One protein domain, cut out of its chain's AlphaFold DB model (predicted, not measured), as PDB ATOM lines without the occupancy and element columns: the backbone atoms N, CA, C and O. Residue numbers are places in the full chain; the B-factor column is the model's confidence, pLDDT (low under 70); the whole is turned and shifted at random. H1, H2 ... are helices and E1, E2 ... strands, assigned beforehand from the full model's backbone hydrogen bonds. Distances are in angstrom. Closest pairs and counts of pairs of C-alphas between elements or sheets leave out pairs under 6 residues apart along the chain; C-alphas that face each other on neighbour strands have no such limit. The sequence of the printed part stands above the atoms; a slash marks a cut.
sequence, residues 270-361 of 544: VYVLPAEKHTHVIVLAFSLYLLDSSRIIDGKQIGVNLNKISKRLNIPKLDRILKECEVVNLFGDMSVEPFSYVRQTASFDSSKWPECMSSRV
ATOM      1  N   VAL A 270     177.118 139.353 153.300       85.88
ATOM      2  CA  VAL A 270     176.293 140.437 153.850       85.88
ATOM      3  C   VAL A 270     176.324 140.360 155.376       85.88
ATOM      4  O   VAL A 270     175.345 140.014 156.031       85.88
ATOM      5  N   TYR A 271     177.496 140.640 155.936       85.12
ATOM      6  CA  TYR A 271     177.746 140.749 157.370       85.12
ATOM      7  C   TYR A 271     178.946 141.671 157.600       85.12
ATOM      8  O   TYR A 271     179.831 141.764 156.752       85.12
ATOM      9  N   VAL A 272     178.985 142.351 158.747       81.44
ATOM     10  CA  VAL A 272     180.097 143.248 159.104       81.44
ATOM     11  C   VAL A 272     180.833 142.721 160.326       81.44
ATOM     12  O   VAL A 272     182.059 142.743 160.372       81.44
ATOM     13  N   LEU A 273     180.120 142.207 161.325       84.25
ATOM     14  CA  LEU A 273     180.756 141.699 162.537       84.25
ATOM     15  C   LEU A 273     180.985 140.182 162.461       84.25
ATOM     16  O   LEU A 273     180.126 139.458 161.950       84.25
ATOM     17  N   PRO A 274     182.068 139.656 163.066       84.00
ATOM     18  CA  PRO A 274     182.271 138.210 163.182       84.00
ATOM     19  C   PRO A 274     181.079 137.488 163.817       84.00
ATOM     20  O   PRO A 274     180.628 136.452 163.330       84.00
ATOM     21  N   ALA A 275     180.478 138.108 164.835       85.75
ATOM     22  CA  ALA A 275     179.287 137.591 165.493       85.75
ATOM     23  C   ALA A 275     178.079 137.441 164.546       85.75
ATOM     24  O   ALA A 275     177.226 136.584 164.787       85.75
ATOM     25  N   GLU A 276     177.973 138.251 163.487       87.56
ATOM     26  CA  GLU A 276     176.902 138.165 162.484       87.56
ATOM     27  C   GLU A 276     177.134 136.994 161.529       87.56
ATOM     28  O   GLU A 276     176.220 136.190 161.348       87.56
ATOM     29  N   LYS A 277     178.368 136.814 161.029       90.19
ATOM     30  CA  LYS A 277     178.763 135.621 160.254       90.19
ATOM     31  C   LYS A 277     178.408 134.341 161.015       90.19
ATOM     32  O   LYS A 277     177.681 133.484 160.518       90.19
ATOM     33  N   HIS A 278     178.858 134.263 162.263       90.25
ATOM     34  CA  HIS A 278     178.586 133.168 163.194       90.25
ATOM     35  C   HIS A 278     177.094 132.959 163.460       90.25
ATOM     36  O   HIS A 278     176.629 131.827 163.595       90.25
ATOM     37  N   THR A 279     176.311 134.041 163.494       90.00
ATOM     38  CA  THR A 279     174.855 133.953 163.645       90.00
ATOM     39  C   THR A 279     174.218 133.229 162.470       90.00
ATOM     40  O   THR A 279     173.389 132.358 162.705       90.00
ATOM     41  N   HIS A 280     174.615 133.530 161.233       91.88
ATOM     42  CA  HIS A 280     174.058 132.846 160.067       91.88
ATOM     43  C   HIS A 280     174.335 131.341 160.105       91.88
ATOM     44  O   HIS A 280     173.403 130.558 159.949       91.88
ATOM     45  N   VAL A 281     175.569 130.929 160.407       92.62
ATOM     46  CA  VAL A 281     175.951 129.504 160.455       92.62
ATOM     47  C   VAL A 281     175.197 128.745 161.554       92.62
ATOM     48  O   VAL A 281     174.668 127.661 161.308       92.62
ATOM     49  N   ILE A 282     175.053 129.332 162.747       92.12
ATOM     50  CA  ILE A 282     174.282 128.709 163.837       92.12
ATOM     51  C   ILE A 282     172.797 128.637 163.527       92.12
ATOM     52  O   ILE A 282     172.165 127.621 163.808       92.12
ATOM     53  N   VAL A 283     172.231 129.682 162.927       92.44
ATOM     54  CA  VAL A 283     170.824 129.674 162.521       92.44
ATOM     55  C   VAL A 283     170.571 128.588 161.484       92.44
ATOM     56  O   VAL A 283     169.560 127.900 161.597       92.44
ATOM     57  N   LEU A 284     171.484 128.378 160.531       91.88
ATOM     58  CA  LEU A 284     171.393 127.281 159.566       91.88
ATOM     59  C   LEU A 284     171.336 125.924 160.275       91.88
ATOM     60  O   LEU A 284     170.362 125.188 160.116       91.88
ATOM     61  N   ALA A 285     172.338 125.618 161.100       91.44
ATOM     62  CA  ALA A 285     172.440 124.332 161.784       91.44
ATOM     63  C   ALA A 285     171.280 124.070 162.758       91.44
ATOM     64  O   ALA A 285     170.674 122.996 162.748       91.44
ATOM     65  N   PHE A 286     170.928 125.062 163.577       91.69
ATOM     66  CA  PHE A 286     169.859 124.922 164.560       91.69
ATOM     67  C   PHE A 286     168.480 124.819 163.896       91.69
ATOM     68  O   PHE A 286     167.647 124.031 164.334       91.69
ATOM     69  N   SER A 287     168.243 125.536 162.793       91.06
ATOM     70  CA  SER A 287     166.989 125.405 162.035       91.06
ATOM     71  C   SER A 287     166.854 124.022 161.394       91.06
ATOM     72  O   SER A 287     165.760 123.465 161.408       91.06
ATOM     73  N   LEU A 288     167.946 123.430 160.890       88.56
ATOM     74  CA  LEU A 288     167.943 122.042 160.399       88.56
ATOM     75  C   LEU A 288     167.582 121.047 161.516       88.56
ATOM     76  O   LEU A 288     166.786 120.138 161.288       88.56
ATOM     77  N   TYR A 289     168.094 121.256 162.734       88.56
ATOM     78  CA  TYR A 289     167.738 120.438 163.899       88.56
ATOM     79  C   TYR A 289     166.254 120.542 164.286       88.56
ATOM     80  O   TYR A 289     165.639 119.541 164.663       88.56
ATOM     81  N   LEU A 290     165.675 121.744 164.198       86.94
ATOM     82  CA  LEU A 290     164.259 121.983 164.497       86.94
ATOM     83  C   LEU A 290     163.322 121.459 163.400       86.94
ATOM     84  O   LEU A 290     162.189 121.087 163.700       86.94
ATOM     85  N   LEU A 291     163.782 121.433 162.146       83.69
ATOM     86  CA  LEU A 291     163.034 120.876 161.018       83.69
ATOM     87  C   LEU A 291     162.891 119.360 161.108       83.69
ATOM     88  O   LEU A 291     161.840 118.835 160.746       83.69
ATOM     89  N   ASP A 292     163.928 118.663 161.575       76.31
ATOM     90  CA  ASP A 292     163.900 117.209 161.669       76.31
ATOM     91  C   ASP A 292     163.070 116.732 162.862       76.31
ATOM     92  O   ASP A 292     163.580 116.447 163.947       76.31
ATOM     93  N   SER A 293     161.765 116.644 162.656       67.62
ATOM     94  CA  SER A 293     160.808 116.218 163.666       67.62
ATOM     95  C   SER A 293     159.961 115.091 163.112       67.62
ATOM     96  O   SER A 293     159.159 115.296 162.205       67.62
ATOM     97  N   SER A 294     160.081 113.897 163.688       55.62
ATOM     98  CA  SER A 294     159.124 112.818 163.443       55.62
ATOM     99  C   SER A 294     158.121 112.771 164.595       55.62
ATOM    100  O   SER A 294     158.526 112.553 165.734       55.62
ATOM    101  N   ARG A 295     156.823 112.990 164.334       51.03
ATOM    102  CA  ARG A 295     155.773 112.528 165.253       51.03
ATOM    103  C   ARG A 295     155.271 111.186 164.742       51.03
ATOM    104  O   ARG A 295     155.100 110.990 163.542       51.03
ATOM    105  N   ILE A 296     155.043 110.253 165.651       46.19
ATOM    106  CA  ILE A 296     154.307 109.026 165.357       46.19
ATOM    107  C   ILE A 296     152.942 109.229 165.999       46.19
ATOM    108  O   ILE A 296     152.846 109.299 167.221       46.19
ATOM    109  N   ILE A 297     151.907 109.392 165.182       44.84
ATOM    110  CA  ILE A 297     150.515 109.446 165.638       44.84
ATOM    111  C   ILE A 297     149.802 108.307 164.905       44.84
ATOM    112  O   ILE A 297     149.904 108.207 163.682       44.84
ATOM    113  N   ASP A 298     149.161 107.405 165.652       36.47
ATOM    114  CA  ASP A 298     148.404 106.254 165.130       36.47
ATOM    115  C   ASP A 298     149.185 105.353 164.153       36.47
ATOM    116  O   ASP A 298     148.709 105.000 163.073       36.47
ATOM    117  N   GLY A 299     150.439 105.019 164.485       40.94
ATOM    118  CA  GLY A 299     151.289 104.153 163.652       40.94
ATOM    119  C   GLY A 299     151.721 104.770 162.313       40.94
ATOM    120  O   GLY A 299     152.425 104.122 161.538       40.94
ATOM    121  N   LYS A 300     151.352 106.029 162.037       43.47
ATOM    122  CA  LYS A 300     151.809 106.802 160.879       43.47
ATOM    123  C   LYS A 300     152.844 107.827 161.326       43.47
ATOM    124  O   LYS A 300     152.629 108.602 162.256       43.47
ATOM    125  N   GLN A 301     153.982 107.844 160.636       48.12
ATOM    126  CA  GLN A 301     155.019 108.849 160.844       48.12
ATOM    127  C   GLN A 301     154.537 110.183 160.238       48.12
ATOM    128  O   GLN A 301     154.696 110.440 159.044       48.12
ATOM    129  N   ILE A 302     153.883 111.003 161.059       46.91
ATOM    130  CA  ILE A 302     153.476 112.373 160.744       46.91
ATOM    131  C   ILE A 302     154.591 113.287 161.228       46.91
ATOM    132  O   ILE A 302     154.661 113.707 162.375       46.91
ATOM    133  N   GLY A 303     155.524 113.569 160.347       51.47
ATOM    134  CA  GLY A 303     156.612 114.469 160.648       51.47
ATOM    135  C   GLY A 303     157.523 114.571 159.458       51.47
ATOM    136  O   GLY A 303     157.457 113.757 158.522       51.47
ATOM    137  N   VAL A 304     158.341 115.605 159.468       55.62
ATOM    138  CA  VAL A 304     159.138 115.919 158.312       55.62
ATOM    139  C   VAL A 304     160.560 115.488 158.537       55.62
ATOM    140  O   VAL A 304     161.330 116.040 159.307       55.62
ATOM    141  N   ASN A 305     160.860 114.402 157.839       60.16
ATOM    142  CA  ASN A 305     162.196 113.893 157.694       60.16
ATOM    143  C   ASN A 305     162.994 114.902 156.861       60.16
ATOM    144  O   ASN A 305     162.508 115.365 155.817       60.16
ATOM    145  N   LEU A 306     164.224 115.196 157.282       61.72
ATOM    146  CA  LEU A 306     165.134 116.079 156.557       61.72
ATOM    147  C   LEU A 306     165.245 115.673 155.075       61.72
ATOM    148  O   LEU A 306     165.324 116.530 154.203       61.72
ATOM    149  N   ASN A 307     165.119 114.377 154.767       60.06
ATOM    150  CA  ASN A 307     165.162 113.813 153.413       60.06
ATOM    151  C   ASN A 307     163.961 114.178 152.522       60.06
ATOM    152  O   ASN A 307     164.055 114.097 151.297       60.06
ATOM    153  N   LYS A 308     162.815 114.556 153.100       63.19
ATOM    154  CA  LYS A 308     161.653 115.050 152.341       63.19
ATOM    155  C   LYS A 308     161.793 116.545 152.042       63.19
ATOM    156  O   LYS A 308     161.488 116.970 150.928       63.19
ATOM    157  N   ILE A 309     162.308 117.326 152.997       66.75
ATOM    158  CA  ILE A 309     162.601 118.759 152.821       66.75
ATOM    159  C   ILE A 309     163.893 118.998 152.034       66.75
ATOM    160  O   ILE A 309     164.030 120.049 151.416       66.75
ATOM    161  N   SER A 310     164.806 118.029 151.951       60.84
ATOM    162  CA  SER A 310     166.068 118.169 151.216       60.84
ATOM    163  C   SER A 310     165.878 118.456 149.725       60.84
ATOM    164  O   SER A 310     166.805 118.920 149.086       60.84
ATOM    165  N   LYS A 311     164.690 118.221 149.148       68.00
ATOM    166  CA  LYS A 311     164.364 118.661 147.776       68.00
ATOM    167  C   LYS A 311     164.152 120.174 147.659       68.00
ATOM    168  O   LYS A 311     164.262 120.726 146.572       68.00
ATOM    169  N   ARG A 312     163.808 120.832 148.766       74.44
ATOM    170  CA  ARG A 312     163.606 122.281 148.872       74.44
ATOM    171  C   ARG A 312     164.855 123.005 149.359       74.44
ATOM    172  O   ARG A 312     164.904 124.216 149.227       74.44
ATOM    173  N   LEU A 313     165.824 122.288 149.931       80.44
ATOM    174  CA  LEU A 313     167.072 122.835 150.458       80.44
ATOM    175  C   LEU A 313     168.253 122.418 149.584       80.44
ATOM    176  O   LEU A 313     168.372 121.263 149.192       80.44
ATOM    177  N   ASN A 314     169.185 123.334 149.339       84.00
ATOM    178  CA  ASN A 314     170.440 122.994 148.676       84.00
ATOM    179  C   ASN A 314     171.438 122.406 149.693       84.00
ATOM    180  O   ASN A 314     172.288 123.126 150.210       84.00
ATOM    181  N   ILE A 315     171.310 121.109 150.001       84.25
ATOM    182  CA  ILE A 315     172.175 120.413 150.973       84.25
ATOM    183  C   ILE A 315     173.673 120.532 150.635       84.25
ATOM    184  O   ILE A 315     174.415 120.900 151.541       84.25
ATOM    185  N   PRO A 316     174.138 120.347 149.380       86.44
ATOM    186  CA  PRO A 316     175.558 120.525 149.044       86.44
ATOM    187  C   PRO A 316     176.109 121.909 149.404       86.44
ATOM    188  O   PRO A 316     177.228 122.045 149.891       86.44
ATOM    189  N   LYS A 317     175.305 122.958 149.203       88.69
ATOM    190  CA  LYS A 317     175.677 124.318 149.600       88.69
ATOM    191  C   LYS A 317     175.777 124.457 151.121       88.69
ATOM    192  O   LYS A 317     176.706 125.088 151.612       88.69
ATOM    193  N   LEU A 318     174.830 123.883 151.862       89.12
ATOM    194  CA  LEU A 318     174.847 123.914 153.326       89.12
ATOM    195  C   LEU A 318     176.035 123.129 153.897       89.12
ATOM    196  O   LEU A 318     176.663 123.603 154.837       89.12
ATOM    197  N   ASP A 319     176.366 121.981 153.303       89.00
ATOM    198  CA  ASP A 319     177.521 121.152 153.669       89.00
ATOM    199  C   ASP A 319     178.828 121.940 153.527       89.00
ATOM    200  O   ASP A 319     179.626 122.014 154.459       89.00
ATOM    201  N   ARG A 320     178.989 122.656 152.407       90.25
ATOM    202  CA  ARG A 320     180.135 123.545 152.196       90.25
ATOM    203  C   ARG A 320     180.218 124.662 153.240       90.25
ATOM    204  O   ARG A 320     181.293 124.890 153.779       90.25
ATOM    205  N   ILE A 321     179.111 125.346 153.543       90.94
ATOM    206  CA  ILE A 321     179.096 126.439 154.536       90.94
ATOM    207  C   ILE A 321     179.482 125.921 155.929       90.94
ATOM    208  O   ILE A 321     180.276 126.554 156.625       90.94
ATOM    209  N   LEU A 322     178.939 124.769 156.332       90.12
ATOM    210  CA  LEU A 322     179.226 124.150 157.627       90.12
ATOM    211  C   LEU A 322     180.668 123.634 157.716       90.12
ATOM    212  O   LEU A 322     181.252 123.676 158.794       90.12
ATOM    213  N   LYS A 323     181.269 123.215 156.595       89.81
ATOM    214  CA  LYS A 323     182.688 122.842 156.535       89.81
ATOM    215  C   LYS A 323     183.628 124.051 156.511       89.81
ATOM    216  O   LYS A 323     184.700 124.022 157.112       89.81
ATOM    217  N   GLU A 324     183.249 125.133 155.836       89.12
ATOM    218  CA  GLU A 324     184.017 126.387 155.836       89.12
ATOM    219  C   GLU A 324     184.029 127.058 157.222       89.12
ATOM    220  O   GLU A 324     184.992 127.747 157.555       89.12
ATOM    221  N   CYS A 325     182.983 126.861 158.032       89.25
ATOM    222  CA  CYS A 325     182.865 127.367 159.400       89.25
ATOM    223  C   CYS A 325     182.453 126.234 160.356       89.25
ATOM    224  O   CYS A 325     181.299 126.139 160.780       89.25
ATOM    225  N   GLU A 326     183.418 125.368 160.679       88.50
ATOM    226  CA  GLU A 326     183.222 124.185 161.529       88.50
ATOM    227  C   GLU A 326     182.901 124.531 162.979       88.50
ATOM    228  O   GLU A 326     182.201 123.778 163.649       88.50
ATOM    229  N   VAL A 327     183.429 125.645 163.484       90.62
ATOM    230  CA  VAL A 327     183.300 126.029 164.890       90.62
ATOM    231  C   VAL A 327     182.826 127.467 164.977       90.62
ATOM    232  O   VAL A 327     183.402 128.367 164.376       90.62
ATOM    233  N   VAL A 328     181.785 127.716 165.759       89.38
ATOM    234  CA  VAL A 328     181.242 129.060 165.942       89.38
ATOM    235  C   VAL A 328     181.412 129.512 167.384       89.38
ATOM    236  O   VAL A 328     181.135 128.755 168.313       89.38
ATOM    237  N   ASN A 329     181.805 130.775 167.566       88.25
ATOM    238  CA  ASN A 329     181.786 131.414 168.873       88.25
ATOM    239  C   ASN A 329     180.344 131.801 169.234       88.25
ATOM    240  O   ASN A 329     179.683 132.582 168.537       88.25
ATOM    241  N   LEU A 330     179.850 131.242 170.334       80.38
ATOM    242  CA  LEU A 330     178.540 131.567 170.874       80.38
ATOM    243  C   LEU A 330     178.623 132.759 171.829       80.38
ATOM    244  O   LEU A 330     177.907 133.747 171.633       80.38
ATOM    245  N   PHE A 331     179.469 132.656 172.855       79.50
ATOM    246  CA  PHE A 331     179.663 133.693 173.863       79.50
ATOM    247  C   PHE A 331     180.997 133.507 174.597       79.50
ATOM    248  O   PHE A 331     181.223 132.474 175.219       79.50
ATOM    249  N   GLY A 332     181.856 134.528 174.586       80.62
ATOM    250  CA  GLY A 332     183.163 134.452 175.243       80.62
ATOM    251  C   GLY A 332     184.074 133.405 174.595       80.62
ATOM    252  O   GLY A 332     184.348 133.485 173.398       80.62
ATOM    253  N   ASP A 333     184.545 132.458 175.401       80.31
ATOM    254  CA  ASP A 333     185.330 131.277 175.022       80.31
ATOM    255  C   ASP A 333     184.455 130.054 174.684       80.31
ATOM    256  O   ASP A 333     184.957 129.040 174.196       80.31
ATOM    257  N   MET A 334     183.137 130.147 174.896       82.38
ATOM    258  CA  MET A 334     182.205 129.081 174.560       82.38
ATOM    259  C   MET A 334     182.017 128.982 173.047       82.38
ATOM    260  O   MET A 334     181.422 129.854 172.403       82.38
ATOM    261  N   SER A 335     182.463 127.856 172.505       86.75
ATOM    262  CA  SER A 335     182.314 127.498 171.105       86.75
ATOM    263  C   SER A 335     181.394 126.290 170.934       86.75
ATOM    264  O   SER A 335     181.197 125.498 171.854       86.75
ATOM    265  N   VAL A 336     180.794 126.164 169.754       89.19
ATOM    266  CA  VAL A 336     179.991 124.997 169.378       89.19
ATOM    267  C   VAL A 336     180.308 124.601 167.945       89.19
ATOM    268  O   VAL A 336     180.493 125.467 167.089       89.19
ATOM    269  N   GLU A 337     180.329 123.299 167.678       90.88
ATOM    270  CA  GLU A 337     180.372 122.753 166.320       90.88
ATOM    271  C   GLU A 337     178.943 122.775 165.747       90.88
ATOM    272  O   GLU A 337     178.098 121.990 166.196       90.88
ATOM    273  N   PRO A 338     178.607 123.641 164.770       89.81
ATOM    274  CA  PRO A 338     177.251 123.721 164.233       89.81
ATOM    275  C   PRO A 338     176.803 122.386 163.625       89.81
ATOM    276  O   PRO A 338     175.649 121.988 163.777       89.81
ATOM    277  N   PHE A 339     177.719 121.631 163.014       89.50
ATOM    278  CA  PHE A 339     177.411 120.317 162.451       89.50
ATOM    279  C   PHE A 339     176.970 119.284 163.509       89.50
ATOM    280  O   PHE A 339     176.229 118.354 163.190       89.50
ATOM    281  N   SER A 340     177.300 119.486 164.792       88.94
ATOM    282  CA  SER A 340     176.795 118.654 165.893       88.94
ATOM    283  C   SER A 340     175.263 118.663 165.978       88.94
ATOM    284  O   SER A 340     174.655 117.630 166.257       88.94
ATOM    285  N   TYR A 341     174.611 119.788 165.660       87.31
ATOM    286  CA  TYR A 341     173.146 119.859 165.593       87.31
ATOM    287  C   TYR A 341     172.576 118.962 164.494       87.31
ATOM    288  O   TYR A 341     171.550 118.319 164.699       87.31
ATOM    289  N   VAL A 342     173.261 118.884 163.350       85.81
ATOM    290  CA  VAL A 342     172.867 118.032 162.222       85.81
ATOM    291  C   VAL A 342     173.095 116.557 162.565       85.81
ATOM    292  O   VAL A 342     172.205 115.744 162.331       85.81
ATOM    293  N   ARG A 343     174.215 116.202 163.213       86.06
ATOM    294  CA  ARG A 343     174.488 114.825 163.680       86.06
ATOM    295  C   ARG A 343     173.455 114.305 164.686       86.06
ATOM    296  O   ARG A 343     173.231 113.106 164.768       86.06
ATOM    297  N   GLN A 344     172.834 115.198 165.455       83.94
ATOM    298  CA  GLN A 344     171.817 114.858 166.457       83.94
ATOM    299  C   GLN A 344     170.398 114.714 165.875       83.94
ATOM    300  O   GLN A 344     169.454 114.459 166.624       83.94
ATOM    301  N   THR A 345     170.224 114.895 164.564       81.25
ATOM    302  CA  THR A 345     168.935 114.678 163.895       81.25
ATOM    303  C   THR A 345     168.610 113.182 163.810       81.25
ATOM    304  O   THR A 345     169.485 112.348 163.595       81.25
ATOM    305  N   ALA A 346     167.338 112.824 163.981       74.81
ATOM    306  CA  ALA A 346     166.853 111.450 163.894       74.81
ATOM    307  C   ALA A 346     166.934 110.890 162.462       74.81
ATOM    308  O   ALA A 346     167.004 109.677 162.281       74.81
ATOM    309  N   SER A 347     166.923 111.760 161.446       75.00
ATOM    310  CA  SER A 347     167.067 111.378 160.034       75.00
ATOM    311  C   SER A 347     168.471 111.580 159.452       75.00
ATOM    312  O   SER A 347     168.623 111.606 158.227       75.00
ATOM    313  N   PHE A 348     169.489 111.715 160.307       79.38
ATOM    314  CA  PHE A 348     170.866 111.930 159.876       79.38
ATOM    315  C   PHE A 348     171.366 110.800 158.963       79.38
ATOM    316  O   PHE A 348     171.330 109.622 159.314       79.38
ATOM    317  N   ASP A 349     171.878 111.183 157.795       78.94
ATOM    318  CA  ASP A 349     172.509 110.289 156.831       78.94
ATOM    319  C   ASP A 349     173.883 110.851 156.472       78.94
ATOM    320  O   ASP A 349     173.994 111.904 155.839       78.94
ATOM    321  N   SER A 350     174.933 110.134 156.874       80.44
ATOM    322  CA  SER A 350     176.320 110.552 156.667       80.44
ATOM    323  C   SER A 350     176.700 110.684 155.190       80.44
ATOM    324  O   SER A 350     177.617 111.440 154.879       80.44
ATOM    325  N   SER A 351     176.031 109.973 154.278       81.94
ATOM    326  CA  SER A 351     176.366 110.001 152.847       81.94
ATOM    327  C   SER A 351     176.040 111.340 152.174       81.94
ATOM    328  O   SER A 351     176.610 111.676 151.139       81.94
ATOM    329  N   LYS A 352     175.144 112.134 152.777       80.06
ATOM    330  CA  LYS A 352     174.671 113.417 152.233       80.06
ATOM    331  C   LYS A 352     175.536 114.616 152.604       80.06
ATOM    332  O   LYS A 352     175.296 115.698 152.075       80.06
ATOM    333  N   TRP A 353     176.511 114.418 153.488       84.69
ATOM    334  CA  TRP A 353     177.378 115.467 154.028       84.69
ATOM    335  C   TRP A 353     178.864 115.130 153.805       84.69
ATOM    336  O   TRP A 353     179.612 114.990 154.775       84.69
ATOM    337  N   PRO A 354     179.302 114.904 152.550       84.56
ATOM    338  CA  PRO A 354     180.658 114.448 152.255       84.56
ATOM    339  C   PRO A 354     181.747 115.427 152.713       84.56
ATOM    340  O   PRO A 354     182.804 114.976 153.154       84.56
ATOM    341  N   GLU A 355     181.515 116.742 152.651       82.75
ATOM    342  CA  GLU A 355     182.518 117.742 153.034       82.75
ATOM    343  C   GLU A 355     182.668 117.814 154.558       82.75
ATOM    344  O   GLU A 355     183.792 117.733 155.064       82.75
ATOM    345  N   CYS A 356     181.560 117.876 155.308       80.75
ATOM    346  CA  CYS A 356     181.584 117.853 156.776       80.75
ATOM    347  C   CYS A 356     182.116 116.533 157.356       80.75
ATOM    348  O   CYS A 356     182.704 116.533 158.436       80.75
ATOM    349  N   MET A 357     181.937 115.414 156.649       83.19
ATOM    350  CA  MET A 357     182.470 114.106 157.050       83.19
ATOM    351  C   MET A 357     183.911 113.865 156.584       83.19
ATOM    352  O   MET A 357     184.533 112.884 156.992       83.19
ATOM    353  N   SER A 358     184.458 114.742 155.739       81.75
ATOM    354  CA  SER A 358     185.839 114.625 155.281       81.75
ATOM    355  C   SER A 358     186.836 114.932 156.404       81.75
ATOM    356  O   SER A 358     186.631 115.825 157.227       81.75
ATOM    357  N   SER A 359     187.981 114.246 156.377       72.81
ATOM    358  CA  SER A 359     189.125 114.507 157.262       72.81
ATOM    359  C   SER A 359     189.911 115.774 156.901       72.81
ATOM    360  O   SER A 359     190.960 116.042 157.484       72.81
ATOM    361  N   ARG A 360     189.443 116.556 155.918       75.88
ATOM    362  CA  ARG A 360     190.104 117.797 155.508       75.88
ATOM    363  C   ARG A 360     190.035 118.808 156.644       75.88
ATOM    364  O   ARG A 360     188.958 119.052 157.178       75.88
ATOM    365  N   VAL A 361     191.169 119.415 156.978       72.00
ATOM    366  CA  VAL A 361     191.218 120.518 157.942       72.00
ATOM    367  C   VAL A 361     190.501 121.723 157.334       72.00
ATOM    368  O   VAL A 361     190.762 122.077 156.182       72.00
TER     369      VAL A 361
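AT A GLANCE: This is residues 270 to 361 of the 544 residues of the protein "DUF1394 domain-containing protein" of Fasciola hepatica (UniProt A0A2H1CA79). One long helix, H1, runs along the body; the short helix H4 packs side by side with it and H3 packs on it at a slant. Near the first half of H1 sits the small hairpin E3 E4, and beyond its last residue the hairpin E1 E2 continues the long axis as an arm. The printed part has 92 residues, with four named helices and four named strands in the order H1, E1, E2, H2, H3, E3, E4, H4; each hairpin is an antiparallel sheet of two strands, and the class is mixed, helices and strands. The whole is only just compact, close to loose, with a radius of gyration of the C-alphas of 14.5 A, and elongated, with spans of 47 by 26 by 24 A.

HOW THE PARTS SIT: H1, residues 274 to 291, is followed by E1, residues 293 to 297, and E2, residues 300 to 304. E1 and E2 form a hairpin at 160 degrees, with N 295 and O 302 within hydrogen-bond range at 3.0 A and N 302 and O 295 at 2.8 A. H2, residues 306 to 309, is close to but not clearly touching H1; their closest C-alphas, those of Leu 291 and Leu 306, are 6.9 A apart. H3, residues 315 to 324, touches H1 at residues 281 to 285 alone, with the closest C-alphas, those of Val 281 and Leu 322, 6.9 A apart, at a steep tilt of 40 degrees, opposite ways. E3, residues 328 to 331, and E4, residues 334 to 336, form a hairpin at 146 degrees, with N 328 and O 336 within hydrogen-bond range at 2.9 A. The closest C-alphas of H1 and E3, those of His 278 and Val 328, are 5.6 A apart, while H1 and E4 are apart. H4, residues 338 to 343, touches H1 at residues 281 to 289 alone, at a shallow tilt of 14 degrees, the same way; the closest C-alphas, those of Ala 285 and Pro 338, are 5.4 A apart. Every O i to N i+4 pair is within hydrogen-bond range in H1 and H3, and 1 of 2 in H4; H2 is too short for such a pair.

IN THESE COORDINATES: H1 begins at C-alpha 274, (182.271, 138.210, 163.182), and is 26.0 A long. E1 measures 12.5 A, E2 12.0 A and H3 14.1 A. H4 ends at C-alpha 343, (174.488, 114.825, 163.680).

THE WHOLE: The C-alphas farthest apart, those of Val 272 and Asp 298, are 49.1 A apart. The printed part has no cut, and each link between successive named elements is tight. Residues 344 to 361 hold no named element. Mean pLDDT of the printed part is 78.9; residues 293 to 311 are under 70.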